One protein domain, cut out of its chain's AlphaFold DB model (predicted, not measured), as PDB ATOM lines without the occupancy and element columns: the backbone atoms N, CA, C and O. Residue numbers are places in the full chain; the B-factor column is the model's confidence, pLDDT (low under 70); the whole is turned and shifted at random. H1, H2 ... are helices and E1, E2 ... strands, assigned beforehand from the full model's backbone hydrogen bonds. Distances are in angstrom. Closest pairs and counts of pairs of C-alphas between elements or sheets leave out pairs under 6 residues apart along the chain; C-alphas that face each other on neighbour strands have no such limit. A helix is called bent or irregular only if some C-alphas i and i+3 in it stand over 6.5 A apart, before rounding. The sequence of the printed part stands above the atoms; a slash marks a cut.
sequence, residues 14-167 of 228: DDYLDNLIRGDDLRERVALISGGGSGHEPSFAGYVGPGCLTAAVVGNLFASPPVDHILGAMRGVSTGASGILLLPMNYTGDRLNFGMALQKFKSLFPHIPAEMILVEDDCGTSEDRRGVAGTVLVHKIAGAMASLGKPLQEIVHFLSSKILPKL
ATOM      1  N   ASP A  14     176.901 164.967 206.780       50.59
ATOM      2  CA  ASP A  14     176.164 165.228 208.014       50.59
ATOM      3  C   ASP A  14     174.702 164.853 207.748       50.59
ATOM      4  O   ASP A  14     173.921 165.669 207.252       50.59
ATOM      5  N   ASP A  15     174.371 163.583 208.012       48.06
ATOM      6  CA  ASP A  15     173.071 162.952 207.730       48.06
ATOM      7  C   ASP A  15     171.877 163.695 208.367       48.06
ATOM      8  O   ASP A  15     170.725 163.417 208.033       48.06
ATOM      9  N   TYR A  16     172.122 164.647 209.277       47.41
ATOM     10  CA  TYR A  16     171.082 165.465 209.900       47.41
ATOM     11  C   TYR A  16     170.731 166.751 209.140       47.41
ATOM     12  O   TYR A  16     169.673 167.319 209.414       47.41
ATOM     13  N   LEU A  17     171.585 167.243 208.232       56.97
ATOM     14  CA  LEU A  17     171.446 168.590 207.650       56.97
ATOM     15  C   LEU A  17     171.539 168.650 206.114       56.97
ATOM     16  O   LEU A  17     171.574 169.753 205.569       56.97
ATOM     17  N   ASP A  18     171.564 167.516 205.406       68.75
ATOM     18  CA  ASP A  18     171.658 167.450 203.931       68.75
ATOM     19  C   ASP A  18     172.821 168.294 203.351       68.75
ATOM     20  O   ASP A  18     172.742 168.900 202.276       68.75
ATOM     21  N   ASN A  19     173.930 168.344 204.093       78.31
ATOM     22  CA  ASN A  19     175.144 169.064 203.724       78.31
ATOM     23  C   ASN A  19     176.161 168.106 203.099       78.31
ATOM     24  O   ASN A  19     176.516 167.094 203.704       78.31
ATOM     25  N   LEU A  20     176.710 168.477 201.941       81.94
ATOM     26  CA  LEU A  20     177.876 167.808 201.371       81.94
ATOM     27  C   LEU A  20     179.114 168.675 201.590       81.94
ATOM     28  O   LEU A  20     179.208 169.763 201.025       81.94
ATOM     29  N   ILE A  21     180.064 168.187 202.388       82.25
ATOM     30  CA  ILE A  21     181.321 168.875 202.705       82.25
ATOM     31  C   ILE A  21     182.486 167.987 202.270       82.25
ATOM     32  O   ILE A  21     182.508 166.788 202.537       82.25
ATOM     33  N   ARG A  22     183.469 168.575 201.590       82.88
ATOM     34  CA  ARG A  22     184.700 167.878 201.207       82.88
ATOM     35  C   ARG A  22     185.610 167.663 202.425       82.88
ATOM     36  O   ARG A  22     185.773 168.577 203.226       82.88
ATOM     37  N   GLY A  23     186.237 166.489 202.528       76.31
ATOM     38  CA  GLY A  23     187.088 166.098 203.664       76.31
ATOM     39  C   GLY A  23     188.566 166.506 203.583       76.31
ATOM     40  O   GLY A  23     189.369 166.019 204.375       76.31
ATOM     41  N   ASP A  24     188.961 167.350 202.627       75.25
ATOM     42  CA  ASP A  24     190.363 167.731 202.454       75.25
ATOM     43  C   ASP A  24     190.779 168.930 203.321       75.25
ATOM     44  O   ASP A  24     189.970 169.706 203.829       75.25
ATOM     45  N   ASP A  25     192.089 169.079 203.490       77.56
ATOM     46  CA  ASP A  25     192.683 170.115 204.323       77.56
ATOM     47  C   ASP A  25     192.566 171.509 203.684       77.56
ATOM     48  O   ASP A  25     193.144 171.793 202.629       77.56
ATOM     49  N   LEU A  26     191.823 172.394 204.352       78.75
ATOM     50  CA  LEU A  26     191.559 173.762 203.910       78.75
ATOM     51  C   LEU A  26     192.603 174.781 204.380       78.75
ATOM     52  O   LEU A  26     192.400 175.972 204.138       78.75
ATOM     53  N   ARG A  27     193.697 174.348 205.032       78.75
ATOM     54  CA  ARG A  27     194.722 175.250 205.581       78.75
ATOM     55  C   ARG A  27     195.094 176.359 204.597       78.75
ATOM     56  O   ARG A  27     195.505 176.109 203.466       78.75
ATOM     57  N   GLU A  28     194.935 177.590 205.080       80.31
ATOM     58  CA  GLU A  28     195.264 178.847 204.392       80.31
ATOM     59  C   GLU A  28     194.415 179.170 203.146       80.31
ATOM     60  O   GLU A  28     194.658 180.174 202.478       80.31
ATOM     61  N   ARG A  29     193.361 178.400 202.852       92.00
ATOM     62  CA  ARG A  29     192.490 178.615 201.684       92.00
ATOM     63  C   ARG A  29     191.113 179.123 202.083       92.00
ATOM     64  O   ARG A  29     190.600 178.827 203.159       92.00
ATOM     65  N   VAL A  30     190.495 179.875 201.178       97.56
ATOM     66  CA  VAL A  30     189.106 180.316 201.329       97.56
ATOM     67  C   VAL A  30     188.177 179.132 201.061       97.56
ATOM     68  O   VAL A  30     188.283 178.491 200.017       97.56
ATOM     69  N   ALA A  31     187.257 178.860 201.983       97.38
ATOM     70  CA  ALA A  31     186.203 177.874 201.790       97.38
ATOM     71  C   ALA A  31     185.063 178.467 200.957       97.38
ATOM     72  O   ALA A  31     184.601 179.580 201.221       97.38
ATOM     73  N   LEU A  32     184.590 177.715 199.967       98.31
ATOM     74  CA  LEU A  32     183.495 178.128 199.092       98.31
ATOM     75  C   LEU A  32     182.253 177.296 199.381       98.31
ATOM     76  O   LEU A  32     182.288 176.070 199.262       98.31
ATOM     77  N   ILE A  33     181.159 177.963 199.730       98.31
ATOM     78  CA  ILE A  33     179.872 177.319 199.979       98.31
ATOM     79  C   ILE A  33     178.857 177.874 198.989       98.31
ATOM     80  O   ILE A  33     178.705 179.086 198.853       98.31
ATOM     81  N   SER A  34     178.129 176.984 198.331       98.44
ATOM     82  CA  SER A  34     176.920 177.336 197.587       98.44
ATOM     83  C   SER A  34     175.787 176.395 197.991       98.44
ATOM     84  O   SER A  34     175.948 175.537 198.862       98.44
ATOM     85  N   GLY A  35     174.619 176.578 197.403       96.44
ATOM     86  CA  GLY A  35     173.441 175.809 197.737       96.44
ATOM     87  C   GLY A  35     172.164 176.472 197.254       96.44
ATOM     88  O   GLY A  35     172.184 177.555 196.670       96.44
ATOM     89  N   GLY A  36     171.060 175.783 197.501       96.06
ATOM     90  CA  GLY A  36     169.727 176.151 197.038       96.06
ATOM     91  C   GLY A  36     168.800 174.941 197.071       96.06
ATOM     92  O   GLY A  36     169.151 173.898 197.629       96.06
ATOM     93  N   GLY A  37     167.611 175.074 196.487       94.00
ATOM     94  CA  GLY A  37     166.686 173.947 196.364       94.00
ATOM     95  C   GLY A  37     167.231 172.820 195.485       94.00
ATOM     96  O   GLY A  37     167.985 173.069 194.543       94.00
ATOM     97  N   SER A  38     166.835 171.582 195.784       92.69
ATOM     98  CA  SER A  38     167.088 170.421 194.912       92.69
ATOM     99  C   SER A  38     166.285 170.501 193.608       92.69
ATOM    100  O   SER A  38     165.397 171.349 193.475       92.69
ATOM    101  N   GLY A  39     166.590 169.614 192.651       92.12
ATOM    102  CA  GLY A  39     165.963 169.564 191.322       92.12
ATOM    103  C   GLY A  39     166.782 170.213 190.203       92.12
ATOM    104  O   GLY A  39     166.291 170.327 189.082       92.12
ATOM    105  N   HIS A  40     168.016 170.628 190.506       95.06
ATOM    106  CA  HIS A  40     168.955 171.263 189.569       95.06
ATOM    107  C   HIS A  40     170.240 170.454 189.389       95.06
ATOM    108  O   HIS A  40     171.280 171.007 189.016       95.06
ATOM    109  N   GLU A  41     170.205 169.158 189.698       95.44
ATOM    110  CA  GLU A  41     171.380 168.295 189.670       95.44
ATOM    111  C   GLU A  41     172.056 168.348 188.278       95.44
ATOM    112  O   GLU A  41     171.374 168.278 187.253       95.44
ATOM    113  N   PRO A  42     173.397 168.490 188.200       95.44
ATOM    114  CA  PRO A  42     174.378 168.285 189.270       95.44
ATOM    115  C   PRO A  42     174.594 169.484 190.211       95.44
ATOM    116  O   PRO A  42     175.368 169.360 191.164       95.44
ATOM    117  N   SER A  43     173.936 170.627 189.992       93.12
ATOM    118  CA  SER A  43     173.985 171.736 190.948       93.12
ATOM    119  C   SER A  43     173.300 171.321 192.258       93.12
ATOM    120  O   SER A  43     172.179 170.834 192.243       93.12
ATOM    121  N   PHE A  44     173.903 171.479 193.431       92.06
ATOM    122  CA  PHE A  44     175.250 172.000 193.701       92.06
ATOM    123  C   PHE A  44     176.248 170.916 194.111       92.06
ATOM    124  O   PHE A  44     177.456 171.114 193.985       92.06
ATOM    125  N   ALA A  45     175.747 169.768 194.569       92.75
ATOM    126  CA  ALA A  45     176.544 168.686 195.135       92.75
ATOM    127  C   ALA A  45     177.602 168.144 194.159       92.75
ATOM    128  O   ALA A  45     178.733 167.883 194.563       92.75
ATOM    129  N   GLY A  46     177.287 168.057 192.863       94.06
ATOM    130  CA  GLY A  46     178.225 167.593 191.836       94.06
ATOM    131  C   GLY A  46     179.406 168.537 191.582       94.06
ATOM    132  O   GLY A  46     180.335 168.172 190.865       94.06
ATOM    133  N   TYR A  47     179.393 169.738 192.167       95.38
ATOM    134  CA  TYR A  47     180.481 170.712 192.081       95.38
ATOM    135  C   TYR A  47     181.319 170.807 193.359       95.38
ATOM    136  O   TYR A  47     182.229 171.637 193.416       95.38
ATOM    137  N   VAL A  48     181.047 169.977 194.372       95.88
ATOM    138  CA  VAL A  48     181.899 169.857 195.560       95.88
ATOM    139  C   VAL A  48     183.155 169.073 195.192       95.88
ATOM    140  O   VAL A  48     183.085 167.914 194.788       95.88
ATOM    141  N   GLY A  49     184.321 169.709 195.298       91.69
ATOM    142  CA  GLY A  49     185.575 169.099 194.870       91.69
ATOM    143  C   GLY A  49     186.753 170.074 194.752       91.69
ATOM    144  O   GLY A  49     186.568 171.294 194.729       91.69
ATOM    145  N   PRO A  50     187.994 169.555 194.646       90.50
ATOM    146  CA  PRO A  50     189.187 170.355 194.353       90.50
ATOM    147  C   PRO A  50     189.024 171.302 193.166       90.50
ATOM    148  O   PRO A  50     188.621 170.907 192.075       90.50
ATOM    149  N   GLY A  51     189.364 172.576 193.384       91.38
ATOM    150  CA  GLY A  51     189.256 173.612 192.358       91.38
ATOM    151  C   GLY A  51     187.840 174.134 192.106       91.38
ATOM    152  O   GLY A  51     187.659 174.856 191.120       91.38
ATOM    153  N   CYS A  52     186.865 173.777 192.948       95.31
ATOM    154  CA  CYS A  52     185.474 174.223 192.877       95.31
ATOM    155  C   CYS A  52     184.906 174.467 194.295       95.31
ATOM    156  O   CYS A  52     185.573 175.136 195.084       95.31
ATOM    157  N   LEU A  53     183.700 173.981 194.624       97.25
ATOM    158  CA  LEU A  53     183.077 174.194 195.935       97.25
ATOM    159  C   LEU A  53     183.736 173.354 197.035       97.25
ATOM    160  O   LEU A  53     184.107 172.198 196.830       97.25
ATOM    161  N   THR A  54     183.817 173.931 198.232       96.38
ATOM    162  CA  THR A  54     184.183 173.221 199.464       96.38
ATOM    163  C   THR A  54     182.986 172.477 200.041       96.38
ATOM    164  O   THR A  54     183.137 171.349 200.508       96.38
ATOM    165  N   ALA A  55     181.806 173.101 199.997       96.12
ATOM    166  CA  ALA A  55     180.564 172.486 200.431       96.12
ATOM    167  C   ALA A  55     179.358 172.940 199.598       96.12
ATOM    168  O   ALA A  55     179.351 174.032 199.022       96.12
ATOM    169  N   ALA A  56     178.330 172.097 199.581       96.56
ATOM    170  CA  ALA A  56     177.018 172.385 199.024       96.56
ATOM    171  C   ALA A  56     175.935 172.125 200.079       96.56
ATOM    172  O   ALA A  56     175.952 171.088 200.743       96.56
ATOM    173  N   VAL A  57     174.994 173.061 200.204       96.50
ATOM    174  CA  VAL A  57     173.840 172.970 201.110       96.50
ATOM    175  C   VAL A  57     172.584 172.819 200.261       96.50
ATOM    176  O   VAL A  57     172.215 173.748 199.539       96.50
ATOM    177  N   VAL A  58     171.940 171.654 200.301       93.50
ATOM    178  CA  VAL A  58     170.811 171.348 199.412       93.50
ATOM    179  C   VAL A  58     169.513 171.324 200.211       93.50
ATOM    180  O   VAL A  58     169.399 170.631 201.213       93.50
ATOM    181  N   GLY A  59     168.538 172.123 199.782       91.75
ATOM    182  CA  GLY A  59     167.200 172.155 200.362       91.75
ATOM    183  C   GLY A  59     166.224 171.189 199.685       91.75
ATOM    184  O   GLY A  59     166.563 170.424 198.776       91.75
ATOM    185  N   ASN A  60     164.957 171.277 200.091       91.00
ATOM    186  CA  ASN A  60     163.862 170.576 199.419       91.00
ATOM    187  C   ASN A  60     163.718 171.023 197.952       91.00
ATOM    188  O   ASN A  60     164.289 172.033 197.534       91.00
ATOM    189  N   LEU A  61     162.938 170.270 197.171       90.88
ATOM    190  CA  LEU A  61     162.739 170.524 195.742       90.88
ATOM    191  C   LEU A  61     162.301 171.980 195.507       90.88
ATOM    192  O   LEU A  61     161.235 172.385 195.971       90.88
ATOM    193  N   PHE A  62     163.146 172.749 194.815       89.50
ATOM    194  CA  PHE A  62     162.973 174.182 194.523       89.50
ATOM    195  C   PHE A  62     162.730 175.091 195.737       89.50
ATOM    196  O   PHE A  62     162.184 176.187 195.606       89.50
ATOM    197  N   ALA A  63     163.158 174.663 196.925       92.75
ATOM    198  CA  ALA A  63     163.079 175.445 198.148       92.75
ATOM    199  C   ALA A  63     164.470 175.628 198.756       92.75
ATOM    200  O   ALA A  63     165.182 174.660 199.015       92.75
ATOM    201  N   SER A  64     164.832 176.884 199.018       95.50
ATOM    202  CA  SER A  64     166.103 177.245 199.650       95.50
ATOM    203  C   SER A  64     166.344 176.461 200.951       95.50
ATOM    204  O   SER A  64     165.396 176.263 201.721       95.50
ATOM    205  N   PRO A  65     167.587 176.029 201.240       95.94
ATOM    206  CA  PRO A  65     167.891 175.308 202.466       95.94
ATOM    207  C   PRO A  65     167.643 176.159 203.723       95.94
ATOM    208  O   PRO A  65     167.800 177.385 203.684       95.94
ATOM    209  N   PRO A  66     167.294 175.537 204.865       96.00
ATOM    210  CA  PRO A  66     167.112 176.251 206.124       96.00
ATOM    211  C   PRO A  66     168.390 176.960 206.596       96.00
ATOM    212  O   PRO A  66     169.502 176.457 206.438       96.00
ATOM    213  N   VAL A  67     168.219 178.096 207.280       97.25
ATOM    214  CA  VAL A  67     169.319 178.908 207.839       97.25
ATOM    215  C   VAL A  67     170.298 178.080 208.676       97.25
ATOM    216  O   VAL A  67     171.508 178.273 208.582       97.25
ATOM    217  N   ASP A  68     169.786 177.166 209.500       95.25
ATOM    218  CA  ASP A  68     170.623 176.399 210.423       95.25
ATOM    219  C   ASP A  68     171.461 175.328 209.701       95.25
ATOM    220  O   ASP A  68     172.562 175.021 210.156       95.25
ATOM    221  N   HIS A  69     171.016 174.846 208.533       95.56
ATOM    222  CA  HIS A  69     171.794 173.927 207.693       95.56
ATOM    223  C   HIS A  69     172.983 174.663 207.064       95.56
ATOM    224  O   HIS A  69     174.120 174.195 207.152       95.56
ATOM    225  N   ILE A  70     172.739 175.869 206.528       97.69
ATOM    226  CA  ILE A  70     173.783 176.746 205.975       97.69
ATOM    227  C   ILE A  70     174.794 177.115 207.066       97.69
ATOM    228  O   ILE A  70     176.002 177.002 206.865       97.69
ATOM    229  N   LEU A  71     174.311 177.509 208.249       96.25
ATOM    230  CA  LEU A  71     175.164 177.821 209.395       96.25
ATOM    231  C   LEU A  71     175.990 176.604 209.840       96.25
ATOM    232  O   LEU A  71     177.158 176.764 210.200       96.25
ATOM    233  N   GLY A  72     175.406 175.403 209.801       93.81
ATOM    234  CA  GLY A  72     176.099 174.137 210.038       93.81
ATOM    235  C   GLY A  72     177.256 173.922 209.061       93.81
ATOM    236  O   GLY A  72     178.382 173.703 209.499       93.81
ATOM    237  N   ALA A  73     177.022 174.096 207.758       94.50
ATOM    238  CA  ALA A  73     178.068 173.985 206.740       94.50
ATOM    239  C   ALA A  73     179.185 175.024 206.931       94.50
ATOM    240  O   ALA A  73     180.365 174.680 206.880       94.50
ATOM    241  N   MET A  74     178.832 176.282 207.229       95.69
ATOM    242  CA  MET A  74     179.815 177.329 207.536       95.69
ATOM    243  C   MET A  74     180.694 176.957 208.735       95.69
ATOM    244  O   MET A  74     181.901 177.176 208.697       95.69
ATOM    245  N   ARG A  75     180.112 176.376 209.793       93.38
ATOM    246  CA  ARG A  75     180.868 175.870 210.951       93.38
ATOM    247  C   ARG A  75     181.737 174.669 210.593       93.38
ATOM    248  O   ARG A  75     182.865 174.596 211.059       93.38
ATOM    249  N   GLY A  76     181.233 173.750 209.772       90.56
ATOM    250  CA  GLY A  76     181.984 172.573 209.340       90.56
ATOM    251  C   GLY A  76     183.276 172.949 208.613       90.56
ATOM    252  O   GLY A  76     184.336 172.417 208.927       90.56
ATOM    253  N   VAL A  77     183.213 173.929 207.706       90.94
ATOM    254  CA  VAL A  77     184.383 174.357 206.915       90.94
ATOM    255  C   VAL A  77     185.272 175.389 207.612       90.94
ATOM    256  O   VAL A  77     186.367 175.672 207.131       90.94
ATOM    257  N   SER A  78     184.825 175.994 208.717       87.81
ATOM    258  CA  SER A  78     185.566 177.082 209.373       87.81
ATOM    259  C   SER A  78     186.865 176.609 210.030       87.81
ATOM    260  O   SER A  78     187.768 177.408 210.285       87.81
ATOM    261  N   THR A  79     186.987 175.305 210.272       80.25
ATOM    262  CA  THR A  79     188.144 174.692 210.919       80.25
ATOM    263  C   THR A  79     189.280 174.529 209.904       80.25
ATOM    264  O   THR A  79     189.403 173.502 209.250       80.25
ATOM    265  N   GLY A  80     190.106 175.565 209.746       77.94
ATOM    266  CA  GLY A  80     191.282 175.554 208.860       77.94
ATOM    267  C   GLY A  80     191.189 176.496 207.659       77.94
ATOM    268  O   GLY A  80     192.224 176.832 207.086       77.94
ATOM    269  N   ALA A  81     189.992 176.982 207.318       88.69
ATOM    270  CA  ALA A  81     189.816 177.962 206.254       88.69
ATOM    271  C   ALA A  81     190.328 179.358 206.661       88.69
ATOM    272  O   ALA A  81     190.114 179.814 207.783       88.69
ATOM    273  N   SER A  82     190.952 180.076 205.723       93.12
ATOM    274  CA  SER A  82     191.378 181.476 205.911       93.12
ATOM    275  C   SER A  82     190.229 182.488 205.774       93.12
ATOM    276  O   SER A  82     190.378 183.664 206.106       93.12
ATOM    277  N   GLY A  83     189.068 182.028 205.307       96.81
ATOM    278  CA  GLY A  83     187.818 182.773 205.212       96.81
ATOM    279  C   GLY A  83     186.748 181.946 204.497       96.81
ATOM    280  O   GLY A  83     187.043 180.874 203.970       96.81
ATOM    281  N   ILE A  84     185.513 182.437 204.467       98.25
ATOM    282  CA  ILE A  84     184.370 181.754 203.848       98.25
ATOM    283  C   ILE A  84     183.729 182.673 202.806       98.25
ATOM    284  O   ILE A  84     183.479 183.844 203.080       98.25
ATOM    285  N   LEU A  85     183.427 182.148 201.622       98.81
ATOM    286  CA  LEU A  85     182.642 182.846 200.607       98.81
ATOM    287  C   LEU A  85     181.377 182.047 200.291       98.81
ATOM    288  O   LEU A  85     181.453 180.913 199.817       98.81
ATOM    289  N   LEU A  86     180.222 182.659 200.548       98.88
ATOM    290  CA  LEU A  86     178.914 182.151 200.152       98.88
ATOM    291  C   LEU A  86     178.594 182.619 198.724       98.88
ATOM    292  O   LEU A  86     178.708 183.810 198.428       98.88
ATOM    293  N   LEU A  87     178.173 181.694 197.863       98.75
ATOM    294  CA  LEU A  87     177.846 181.938 196.452       98.75
ATOM    295  C   LEU A  87     176.426 181.450 196.092       98.75
ATOM    296  O   LEU A  87     176.296 180.569 195.240       98.75
ATOM    297  N   PRO A  88     175.355 181.929 196.754       98.19
ATOM    298  CA  PRO A  88     173.991 181.546 196.391       98.19
ATOM    299  C   PRO A  88     173.547 182.175 195.060       98.19
ATOM    300  O   PRO A  88     174.013 183.247 194.658       98.19
ATOM    301  N   MET A  89     172.587 181.528 194.396       97.75
ATOM    302  CA  MET A  89     171.872 182.117 193.259       97.75
ATOM    303  C   MET A  89     170.968 183.267 193.733       97.75
ATOM    304  O   MET A  89     170.477 183.255 194.865       97.75
ATOM    305  N   ASN A  90     170.735 184.275 192.885       97.31
ATOM    306  CA  ASN A  90     169.880 185.414 193.224       97.31
ATOM    307  C   ASN A  90     168.385 185.044 193.179       97.31
ATOM    308  O   ASN A  90     167.670 185.367 192.233       97.31
ATOM    309  N   TYR A  91     167.921 184.360 194.224       96.06
ATOM    310  CA  TYR A  91     166.514 184.063 194.495       96.06
ATOM    311  C   TYR A  91     166.135 184.536 195.892       96.06
ATOM    312  O   TYR A  91     166.940 184.466 196.817       96.06
ATOM    313  N   THR A  92     164.894 184.989 196.085       95.50
ATOM    314  CA  THR A  92     164.447 185.567 197.364       95.50
ATOM    315  C   THR A  92     164.722 184.653 198.558       95.50
ATOM    316  O   THR A  92     165.276 185.112 199.556       95.50
ATOM    317  N   GLY A  93     164.381 183.364 198.453       96.38
ATOM    318  CA  GLY A  93     164.627 182.390 199.519       96.38
ATOM    319  C   GLY A  93     166.114 182.252 199.844       96.38
ATOM    320  O   GLY A  93     166.496 182.343 201.009       96.38
ATOM    321  N   ASP A  94     166.953 182.130 198.815       98.00
ATOM    322  CA  ASP A  94     168.398 181.968 198.981       98.00
ATOM    323  C   ASP A  94     169.051 183.222 199.565       98.00
ATOM    324  O   ASP A  94     169.796 183.130 200.540       98.00
ATOM    325  N   ARG A  95     168.703 184.414 199.070       97.81
ATOM    326  CA  ARG A  95     169.192 185.693 199.614       97.81
ATOM    327  C   ARG A  95     168.900 185.827 201.101       97.81
ATOM    328  O   ARG A  95     169.779 186.219 201.870       97.81
ATOM    329  N   LEU A  96     167.663 185.531 201.500       98.31
ATOM    330  CA  LEU A  96     167.227 185.659 202.886       98.31
ATOM    331  C   LEU A  96     167.902 184.605 203.766       98.31
ATOM    332  O   LEU A  96     168.497 184.964 204.781       98.31
ATOM    333  N   ASN A  97     167.883 183.332 203.366       98.56
ATOM    334  CA  ASN A  97     168.408 182.248 204.191       98.56
ATOM    335  C   ASN A  97     169.937 182.301 204.322       98.56
ATOM    336  O   ASN A  97     170.454 182.245 205.442       98.56
ATOM    337  N   PHE A  98     170.669 182.484 203.216       98.69
ATOM    338  CA  PHE A  98     172.127 182.638 203.254       98.69
ATOM    339  C   PHE A  98     172.537 183.941 203.941       98.69
ATOM    340  O   PHE A  98     173.477 183.941 204.736       98.69
ATOM    341  N   GLY A  99     171.807 185.037 203.711       98.69
ATOM    342  CA  GLY A  99     172.046 186.307 204.392       98.69
ATOM    343  C   GLY A  99     171.885 186.191 205.909       98.69
ATOM    344  O   GLY A  99     172.765 186.613 206.661       98.69
ATOM    345  N   MET A 100     170.806 185.560 206.380       98.75
ATOM    346  CA  MET A 100     170.583 185.305 207.807       98.75
ATOM    347  C   MET A 100     171.652 184.382 208.402       98.75
ATOM    348  O   MET A 100     172.142 184.651 209.501       98.75
ATOM    349  N   ALA A 101     172.043 183.322 207.689       98.69
ATOM    350  CA  ALA A 101     173.110 182.423 208.122       98.69
ATOM    351  C   ALA A 101     174.451 183.160 208.243       98.69
ATOM    352  O   ALA A 101     175.123 183.026 209.266       98.69
ATOM    353  N   LEU A 102     174.794 184.012 207.269       98.75
ATOM    354  CA  LEU A 102     175.996 184.846 207.298       98.75
ATOM    355  C   LEU A 102     176.009 185.790 208.504       98.75
ATOM    356  O   LEU A 102     177.023 185.879 209.194       98.75
ATOM    357  N   GLN A 103     174.898 186.484 208.778       98.62
ATOM    358  CA  GLN A 103     174.805 187.395 209.927       98.62
ATOM    359  C   GLN A 103     174.967 186.643 211.254       98.62
ATOM    360  O   GLN A 103     175.765 187.048 212.103       98.62
ATOM    361  N   LYS A 104     174.275 185.505 211.416       98.56
ATOM    362  CA  LYS A 104     174.442 184.632 212.588       98.56
ATOM    363  C   LYS A 104     175.890 184.150 212.722       98.56
ATOM    364  O   LYS A 104     176.443 184.189 213.817       98.56
ATOM    365  N   PHE A 105     176.516 183.722 211.625       98.31
ATOM    366  CA  PHE A 105     177.896 183.242 211.629       98.31
ATOM    367  C   PHE A 105     178.878 184.342 212.043       98.31
ATOM    368  O   PHE A 105     179.658 184.125 212.966       98.31
ATOM    369  N   LYS A 106     178.793 185.540 211.445       98.25
ATOM    370  CA  LYS A 106     179.634 186.698 211.804       98.25
ATOM    371  C   LYS A 106     179.493 187.082 213.282       98.25
ATOM    372  O   LYS A 106     180.485 187.435 213.911       98.25
ATOM    373  N   SER A 107     178.289 186.974 213.851       98.19
ATOM    374  CA  SER A 107     178.056 187.233 215.279       98.19
ATOM    375  C   SER A 107     178.686 186.182 216.198       98.19
ATOM    376  O   SER A 107     179.113 186.526 217.296       98.19
ATOM    377  N   LEU A 108     178.699 184.909 215.795       97.06
ATOM    378  CA  LEU A 108     179.213 183.801 216.609       97.06
ATOM    379  C   LEU A 108     180.726 183.603 216.457       97.06
ATOM    380  O   LEU A 108     181.384 183.167 217.397       97.06
ATOM    381  N   PHE A 109     181.271 183.924 215.283       95.62
ATOM    382  CA  PHE A 109     182.672 183.715 214.917       95.62
ATOM    383  C   PHE A 109     183.287 185.004 214.343       95.62
ATOM    384  O   PHE A 109     183.725 185.019 213.193       95.62
ATOM    385  N   PRO A 110     183.361 186.100 215.125       95.19
ATOM    386  CA  PRO A 110     183.798 187.413 214.631       95.19
ATOM    387  C   PRO A 110     185.247 187.443 214.116       95.19
ATOM    388  O   PRO A 110     185.653 188.394 213.455       95.19
ATOM    389  N   HIS A 111     186.038 186.412 214.417       94.44
ATOM    390  CA  HIS A 111     187.436 186.283 214.007       94.44
ATOM    391  C   HIS A 111     187.612 185.576 212.655       94.44
ATOM    392  O   HIS A 111     188.729 185.527 212.149       94.44
ATOM    393  N   ILE A 112     186.539 185.016 212.082       95.00
ATOM    394  CA  ILE A 112     186.578 184.265 210.824       95.00
ATOM    395  C   ILE A 112     185.940 185.128 209.728       95.00
ATOM    396  O   ILE A 112     184.726 185.344 209.756       95.00
ATOM    397  N   PRO A 113     186.723 185.632 208.757       97.19
ATOM    398  CA  PRO A 113     186.182 186.421 207.660       97.19
ATOM    399  C   PRO A 113     185.173 185.607 206.851       97.19
ATOM    400  O   PRO A 113     185.458 184.482 206.443       97.19
ATOM    401  N   ALA A 114     184.006 186.184 206.587       98.44
ATOM    402  CA  ALA A 114     182.986 185.568 205.754       98.44
ATOM    403  C   ALA A 114     182.340 186.623 204.856       98.44
ATOM    404  O   ALA A 114     182.005 187.703 205.331       98.44
ATOM    405  N   GLU A 115     182.139 186.324 203.581       98.75
ATOM    406  CA  GLU A 115     181.438 187.202 202.642       98.75
ATOM    407  C   GLU A 115     180.398 186.423 201.839       98.75
ATOM    408  O   GLU A 115     180.401 185.192 201.815       98.75
ATOM    409  N   MET A 116     179.489 187.149 201.194       98.69
ATOM    410  CA  MET A 116     178.476 186.583 200.309       98.69
ATOM    411  C   MET A 116     178.423 187.377 199.013       98.69
ATOM    412  O   MET A 116     178.380 188.607 199.037       98.69
ATOM    413  N   ILE A 117     178.388 186.661 197.895       98.50
ATOM    414  CA  ILE A 117     178.148 187.213 196.566       98.50
ATOM    415  C   ILE A 117     176.968 186.463 195.959       98.50
ATOM    416  O   ILE A 117     176.987 185.239 195.879       98.50
ATOM    417  N   LEU A 118     175.954 187.209 195.528       98.31
ATOM    418  CA  LEU A 118     174.836 186.657 194.771       98.31
ATOM    419  C   LEU A 118     175.264 186.474 193.313       98.31
ATOM    420  O   LEU A 118     175.914 187.354 192.749       98.31
ATOM    421  N   VAL A 119     174.889 185.354 192.699       98.06
ATOM    422  CA  VAL A 119     175.011 185.191 191.246       98.06
ATOM    423  C   VAL A 119     173.699 185.590 190.582       98.06
ATOM    424  O   VAL A 119     172.651 185.046 190.913       98.06
ATOM    425  N   GLU A 120     173.775 186.538 189.653       96.31
ATOM    426  CA  GLU A 120     172.630 187.185 189.001       96.31
ATOM    427  C   GLU A 120     172.857 187.317 187.484       96.31
ATOM    428  O   GLU A 120     173.004 188.414 186.944       96.31
ATOM    429  N   ASP A 121     172.977 186.184 186.794       96.56
ATOM    430  CA  ASP A 121     173.359 186.112 185.381       96.56
ATOM    431  C   ASP A 121     172.189 185.998 184.394       96.56
ATOM    432  O   ASP A 121     172.412 186.047 183.191       96.56
ATOM    433  N   ASP A 122     170.945 185.851 184.842       96.00
ATOM    434  CA  ASP A 122     169.809 185.679 183.935       96.00
ATOM    435  C   ASP A 122     169.428 186.972 183.192       96.00
ATOM    436  O   ASP A 122     168.877 187.915 183.764       96.00
ATOM    437  N   CYS A 123     169.668 186.984 181.882       94.38
ATOM    438  CA  CYS A 123     169.353 188.071 180.957       94.38
ATOM    439  C   CYS A 123     167.873 188.105 180.542       94.38
ATOM    440  O   CYS A 123     167.454 189.009 179.814       94.38
ATOM    441  N   GLY A 124     167.076 187.101 180.921       88.69
ATOM    442  CA  GLY A 124     165.645 187.065 180.635       88.69
ATOM    443  C   GLY A 124     164.927 188.228 181.309       88.69
ATOM    444  O   GLY A 124     164.152 188.935 180.667       88.69
ATOM    445  N   THR A 125     165.248 188.463 182.577       83.81
ATOM    446  CA  THR A 125     164.716 189.535 183.426       83.81
ATOM    447  C   THR A 125     165.632 190.762 183.410       83.81
ATOM    448  O   THR A 125     166.847 190.610 183.395       83.81
ATOM    449  N   SER A 126     165.075 191.978 183.419       77.31
ATOM    450  CA  SER A 126     165.862 193.228 183.420       77.31
ATOM    451  C   SER A 126     166.172 193.772 184.818       77.31
ATOM    452  O   SER A 126     167.192 194.419 185.005       77.31
ATOM    453  N   GLU A 127     165.302 193.508 185.791       81.31
ATOM    454  CA  GLU A 127     165.434 193.922 187.192       81.31
ATOM    455  C   GLU A 127     165.504 192.664 188.062       81.31
ATOM    456  O   GLU A 127     164.839 191.676 187.742       81.31
ATOM    457  N   ASP A 128     166.288 192.703 189.144       87.19
ATOM    458  CA  ASP A 128     166.501 191.574 190.070       87.19
ATOM    459  C   ASP A 128     166.817 190.255 189.338       87.19
ATOM    460  O   ASP A 128     166.101 189.257 189.449       87.19
ATOM    461  N   ARG A 129     167.882 190.278 188.523       93.62
ATOM    462  CA  ARG A 129     168.236 189.161 187.640       93.62
ATOM    463  C   ARG A 129     168.455 187.884 188.438       93.62
ATOM    464  O   ARG A 129     169.220 187.870 189.398       93.62
ATOM    465  N   ARG A 130     167.821 186.795 188.013       96.06
ATOM    466  CA  ARG A 130     167.964 185.484 188.660       96.06
ATOM    467  C   ARG A 130     169.385 184.939 188.488       96.06
ATOM    468  O   ARG A 130     170.079 185.274 187.530       96.06
ATOM    469  N   GLY A 131     169.809 184.072 189.403       96.75
ATOM    470  CA  GLY A 131     170.996 183.237 189.203       96.75
ATOM    471  C   GLY A 131     170.625 181.953 188.476       96.75
ATOM    472  O   GLY A 131     169.703 181.269 188.896       96.75
ATOM    473  N   VAL A 132     171.312 181.615 187.392       96.75
ATOM    474  CA  VAL A 132     171.035 180.416 186.590       96.75
ATOM    475  C   VAL A 132     172.348 179.708 186.225       96.75
ATOM    476  O   VAL A 132     173.245 179.584 187.062       96.75
ATOM    477  N   ALA A 133     172.474 179.184 185.003       97.25
ATOM    478  CA  ALA A 133     173.575 178.320 184.580       97.25
ATOM    479  C   ALA A 133     174.978 178.939 184.738       97.25
ATOM    480  O   ALA A 133     175.926 178.206 185.015       97.25
ATOM    481  N   GLY A 134     175.139 180.260 184.624       97.75
ATOM    482  CA  GLY A 134     176.426 180.945 184.786       97.75
ATOM    483  C   GLY A 134     177.022 180.809 186.189       97.75
ATOM    484  O   GLY A 134     178.238 180.925 186.354       97.75
ATOM    485  N   THR A 135     176.210 180.451 187.185       98.31
ATOM    486  CA  THR A 135     176.643 180.122 188.552       98.31
ATOM    487  C   THR A 135     177.756 179.071 188.584       98.31
ATOM    488  O   THR A 135     178.715 179.211 189.348       98.31
ATOM    489  N   VAL A 136     177.732 178.073 187.690       97.94
ATOM    490  CA  VAL A 136     178.807 177.063 187.622       97.94
ATOM    491  C   VAL A 136     180.164 177.675 187.253       97.94
ATOM    492  O   VAL A 136     181.205 177.250 187.761       97.94
ATOM    493  N   LEU A 137     180.173 178.711 186.408       98.44
ATOM    494  CA  LEU A 137     181.394 179.408 186.010       98.44
ATOM    495  C   LEU A 137     181.955 180.218 187.180       98.44
ATOM    496  O   LEU A 137     183.165 180.203 187.408       98.44
ATOM    497  N   VAL A 138     181.080 180.856 187.966       98.69
ATOM    498  CA  VAL A 138     181.470 181.563 189.196       98.69
ATOM    499  C   VAL A 138     182.118 180.596 190.184       98.69
ATOM    500  O   VAL A 138     183.212 180.883 190.673       98.69
ATOM    501  N   HIS A 139     181.524 179.419 190.410       98.56
ATOM    502  CA  HIS A 139     182.114 178.386 191.268       98.56
ATOM    503  C   HIS A 139     183.496 177.953 190.782       98.56
ATOM    504  O   HIS A 139     184.437 177.862 191.572       98.56
ATOM    505  N   LYS A 140     183.649 177.728 189.473       98.56
ATOM    506  CA  LYS A 140     184.915 177.271 188.894       98.56
ATOM    507  C   LYS A 140     186.024 178.316 189.004       98.56
ATOM    508  O   LYS A 140     187.175 177.948 189.265       98.56
ATOM    509  N   ILE A 141     185.695 179.590 188.782       98.62
ATOM    510  CA  ILE A 141     186.632 180.715 188.877       98.62
ATOM    511  C   ILE A 141     187.028 180.937 190.336       98.62
ATOM    512  O   ILE A 141     188.219 180.930 190.649       98.62
ATOM    513  N   ALA A 142     186.047 181.060 191.233       98.62
ATOM    514  CA  ALA A 142     186.285 181.231 192.662       98.62
ATOM    515  C   ALA A 142     187.114 180.067 193.225       98.62
ATOM    516  O   ALA A 142     188.109 180.292 193.910       98.62
ATOM    517  N   GLY A 143     186.759 178.827 192.872       97.88
ATOM    518  CA  GLY A 143     187.452 177.616 193.315       97.88
ATOM    519  C   GLY A 143     188.892 177.539 192.826       97.88
ATOM    520  O   GLY A 143     189.779 177.127 193.577       97.88
ATOM    521  N   ALA A 144     189.160 177.989 191.598       98.06
ATOM    522  CA  ALA A 144     190.524 178.107 191.091       98.06
ATOM    523  C   ALA A 144     191.329 179.158 191.873       98.06
ATOM    524  O   ALA A 144     192.449 178.873 192.287       98.06
ATOM    525  N   MET A 145     190.759 180.340 192.133       98.25
ATOM    526  CA  MET A 145     191.430 181.382 192.921       98.25
ATOM    527  C   MET A 145     191.698 180.932 194.364       98.25
ATOM    528  O   MET A 145     192.808 181.105 194.862       98.25
ATOM    529  N   ALA A 146     190.721 180.296 195.012       97.19
ATOM    530  CA  ALA A 146     190.876 179.731 196.350       97.19
ATOM    531  C   ALA A 146     191.957 178.637 196.386       97.19
ATOM    532  O   ALA A 146     192.779 178.602 197.300       97.19
ATOM    533  N   SER A 147     192.022 177.786 195.355       94.88
ATOM    534  CA  SER A 147     193.065 176.755 195.230       94.88
ATOM    535  C   SER A 147     194.465 177.340 195.034       94.88
ATOM    536  O   SER A 147     195.442 176.724 195.452       94.88
ATOM    537  N   LEU A 148     194.565 178.533 194.439       95.38
ATOM    538  CA  LEU A 148     195.802 179.311 194.316       95.38
ATOM    539  C   LEU A 148     196.140 180.118 195.586       95.38
ATOM    540  O   LEU A 148     197.076 180.912 195.562       95.38
ATOM    541  N   GLY A 149     195.381 179.954 196.676       95.25
ATOM    542  CA  GLY A 149     195.620 180.650 197.943       95.25
ATOM    543  C   GLY A 149     195.287 182.142 197.903       95.25
ATOM    544  O   GLY A 149     195.825 182.914 198.694       95.25
ATOM    545  N   LYS A 150     194.431 182.586 196.972       97.69
ATOM    546  CA  LYS A 150     194.018 183.992 196.916       97.69
ATOM    547  C   LYS A 150     193.198 184.370 198.155       97.69
ATOM    548  O   LYS A 150     192.328 183.596 198.559       97.69
ATOM    549  N   PRO A 151     193.432 185.555 198.751       97.62
ATOM    550  CA  PRO A 151     192.694 185.990 199.929       97.62
ATOM    551  C   PRO A 151     191.231 186.286 199.584       97.62
ATOM    552  O   PRO A 151     190.923 186.729 198.477       97.62
ATOM    553  N   LEU A 152     190.336 186.114 200.564       98.44
ATOM    554  CA  LEU A 152     188.883 186.287 200.406       98.44
ATOM    555  C   LEU A 152     188.511 187.591 199.689       98.44
ATOM    556  O   LEU A 152     187.731 187.574 198.742       98.44
ATOM    557  N   GLN A 153     189.116 188.709 200.096       98.50
ATOM    558  CA  GLN A 153     188.814 190.024 199.527       98.50
ATOM    559  C   GLN A 153     189.252 190.164 198.062       98.50
ATOM    560  O   GLN A 153     188.584 190.850 197.291       98.50
ATOM    561  N   GLU A 154     190.328 189.488 197.643       98.62
ATOM    562  CA  GLU A 154     190.746 189.475 196.234       98.62
ATOM    563  C   GLU A 154     189.761 188.666 195.382       98.62
ATOM    564  O   GLU A 154     189.384 189.113 194.299       98.62
ATOM    565  N   ILE A 155     189.295 187.517 195.888       98.75
ATOM    566  CA  ILE A 155     188.273 186.703 195.213       98.75
ATOM    567  C   ILE A 155     186.977 187.506 195.078       98.75
ATOM    568  O   ILE A 155     186.459 187.646 193.972       98.75
ATOM    569  N   VAL A 156     186.497 188.094 196.177       98.81
ATOM    570  CA  VAL A 156     185.286 188.927 196.198       98.81
ATOM    571  C   VAL A 156     185.397 190.076 195.200       98.81
ATOM    572  O   VAL A 156     184.526 190.247 194.348       98.81
ATOM    573  N   HIS A 157     186.499 190.829 195.240       98.69
ATOM    574  CA  HIS A 157     186.717 191.945 194.328       98.69
ATOM    575  C   HIS A 157     186.743 191.502 192.862       98.69
ATOM    576  O   HIS A 157     186.129 192.149 192.009       98.69
ATOM    577  N   PHE A 158     187.445 190.412 192.547       98.75
ATOM    578  CA  PHE A 158     187.547 189.916 191.179       98.75
ATOM    579  C   PHE A 158     186.188 189.465 190.640       98.75
ATOM    580  O   PHE A 158     185.802 189.866 189.540       98.75
ATOM    581  N   LEU A 159     185.430 188.697 191.428       98.69
ATOM    582  CA  LEU A 159     184.099 188.246 191.037       98.69
ATOM    583  C   LEU A 159     183.156 189.433 190.802       98.69
ATOM    584  O   LEU A 159     182.600 189.553 189.710       98.69
ATOM    585  N   SER A 160     183.043 190.347 191.769       98.25
ATOM    586  CA  SER A 160     182.099 191.468 191.698       98.25
ATOM    587  C   SER A 160     182.459 192.509 190.639       98.25
ATOM    588  O   SER A 160     181.569 193.086 190.024       98.25
ATOM    589  N   SER A 161     183.748 192.772 190.400       97.69
ATOM    590  CA  SER A 161     184.166 193.837 189.473       97.69
ATOM    591  C   SER A 161     184.480 193.361 188.055       97.69
ATOM    592  O   SER A 161     184.443 194.168 187.124       97.69
ATOM    593  N   LYS A 162     184.839 192.082 187.865       97.94
ATOM    594  CA  LYS A 162     185.295 191.562 186.564       97.94
ATOM    595  C   LYS A 162     184.403 190.478 185.985       97.94
ATOM    596  O   LYS A 162     184.310 190.421 184.760       97.94
ATOM    597  N   ILE A 163     183.802 189.636 186.825       98.06
ATOM    598  CA  ILE A 163     183.048 188.465 186.367       98.06
ATOM    599  C   ILE A 163     181.561 188.778 186.273       98.06
ATOM    600  O   ILE A 163     181.030 188.787 185.168       98.06
ATOM    601  N   LEU A 164     180.903 189.095 187.391       96.50
ATOM    602  CA  LEU A 164     179.450 189.288 187.434       96.50
ATOM    603  C   LEU A 164     178.919 190.348 186.451       96.50
ATOM    604  O   LEU A 164     177.936 190.056 185.775       96.50
ATOM    605  N   PRO A 165     179.574 191.513 186.252       94.50
ATOM    606  CA  PRO A 165     179.089 192.513 185.295       94.50
ATOM    607  C   PRO A 165     179.111 192.051 183.832       94.50
ATOM    608  O   PRO A 165     178.553 192.719 182.971       94.50
ATOM    609  N   LYS A 166     179.809 190.952 183.532       94.19
ATOM    610  CA  LYS A 166     179.975 190.398 182.180       94.19
ATOM    611  C   LYS A 166     179.382 188.997 182.050       94.19
ATOM    612  O   LYS A 166     179.530 188.371 181.002       94.19
ATOM    613  N   LEU A 167     178.787 188.484 183.125       96.50
ATOM    614  CA  LEU A 167     178.186 187.166 183.156       96.50
ATOM    615  C   LEU A 167     176.717 187.304 182.768       96.50
ATOM    616  O   LEU A 167     175.978 188.076 183.374       96.50
TER     617      LEU A 167
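What this domain is: This is residues 14 to 167 of the 228 residues of the protein "DAK" of Lepeophtheirus salmonis (UniProt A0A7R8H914). A twisted five-strand sheet has helices on both faces: H1 and H2 cover one, while H3 runs over E2 on the other and makes a helical hairpin with H4. The long link of residues 39 to 54, with no named element, runs on H3's side of the sheet from E2 back to E3, and a second such stretch, residues 117 to 134, joins E5 to H3. The printed part has 154 residues, in order E1 E2 E3 H1 E4 H2 E5 H3 H4. The sheet, E1 E3 E2 E4 E5, is mixed, and so is the class, helices and strands. It is compact, with radius of gyration of the C-alphas 14.0 A, and spans 40 by 34 by 28 A.

Where its parts are: E1, residues 19 to 21, begins at C-alpha (175.144, 169.064, 203.724). E2, 30 to 38, is 25.0 A long; E3, 55 to 61, 18.5 A. H1 is 67 to 77, E4 83 to 86, H2 92 to 108, 24.3 A, and E5 114 to 116. H3 is 135 to 147, and H4, 152 to 166, 20.7 A, ends at C-alpha (179.975, 190.398, 182.180).

How they stand to each other: E1 and E3 are antiparallel, N 20 to O 56 3.0 A. E3 and E2, N 57 to O 34 3.0 A, E2 and E4, N 31 to O 83 2.8 A, and E4 and E5, N 86 to O 115 2.8 A, are parallel. E4, H2, E5 form a strand-helix-strand unit, two parallel neighbour strands joined through a helix, and E3, H1, E4 a split one, with E2 between its strands; both crossovers are right-handed. H1 and H2 touch at Val 67 and Asn 97, closest C-alphas 5.0 A apart, at a steep tilt of 54 degrees. H3 is on the opposite face, height 9.0 A. H3 and H4 touch at Ala 142 and Ile 155, closest C-alphas 6.4 A apart, at a shallow tilt of 31 degrees, opposite ways. H4 only grazes the sheet with residues 152 to 156; it is only just irregular, C-alphas 161 and 164 being 6.9 A apart. Each O i to N i+4 pair is within hydrogen-bond range in H1, H2 and H3, and 8 of 11 in H4.

The domain as a whole: The C-alphas farthest apart, of Asp 25 and Ser 126, are 41.1 A apart. The printed part has no cut. The links E2 to E3 and E5 to H3 are long. Residues 14 to 18 have pLDDT under 70.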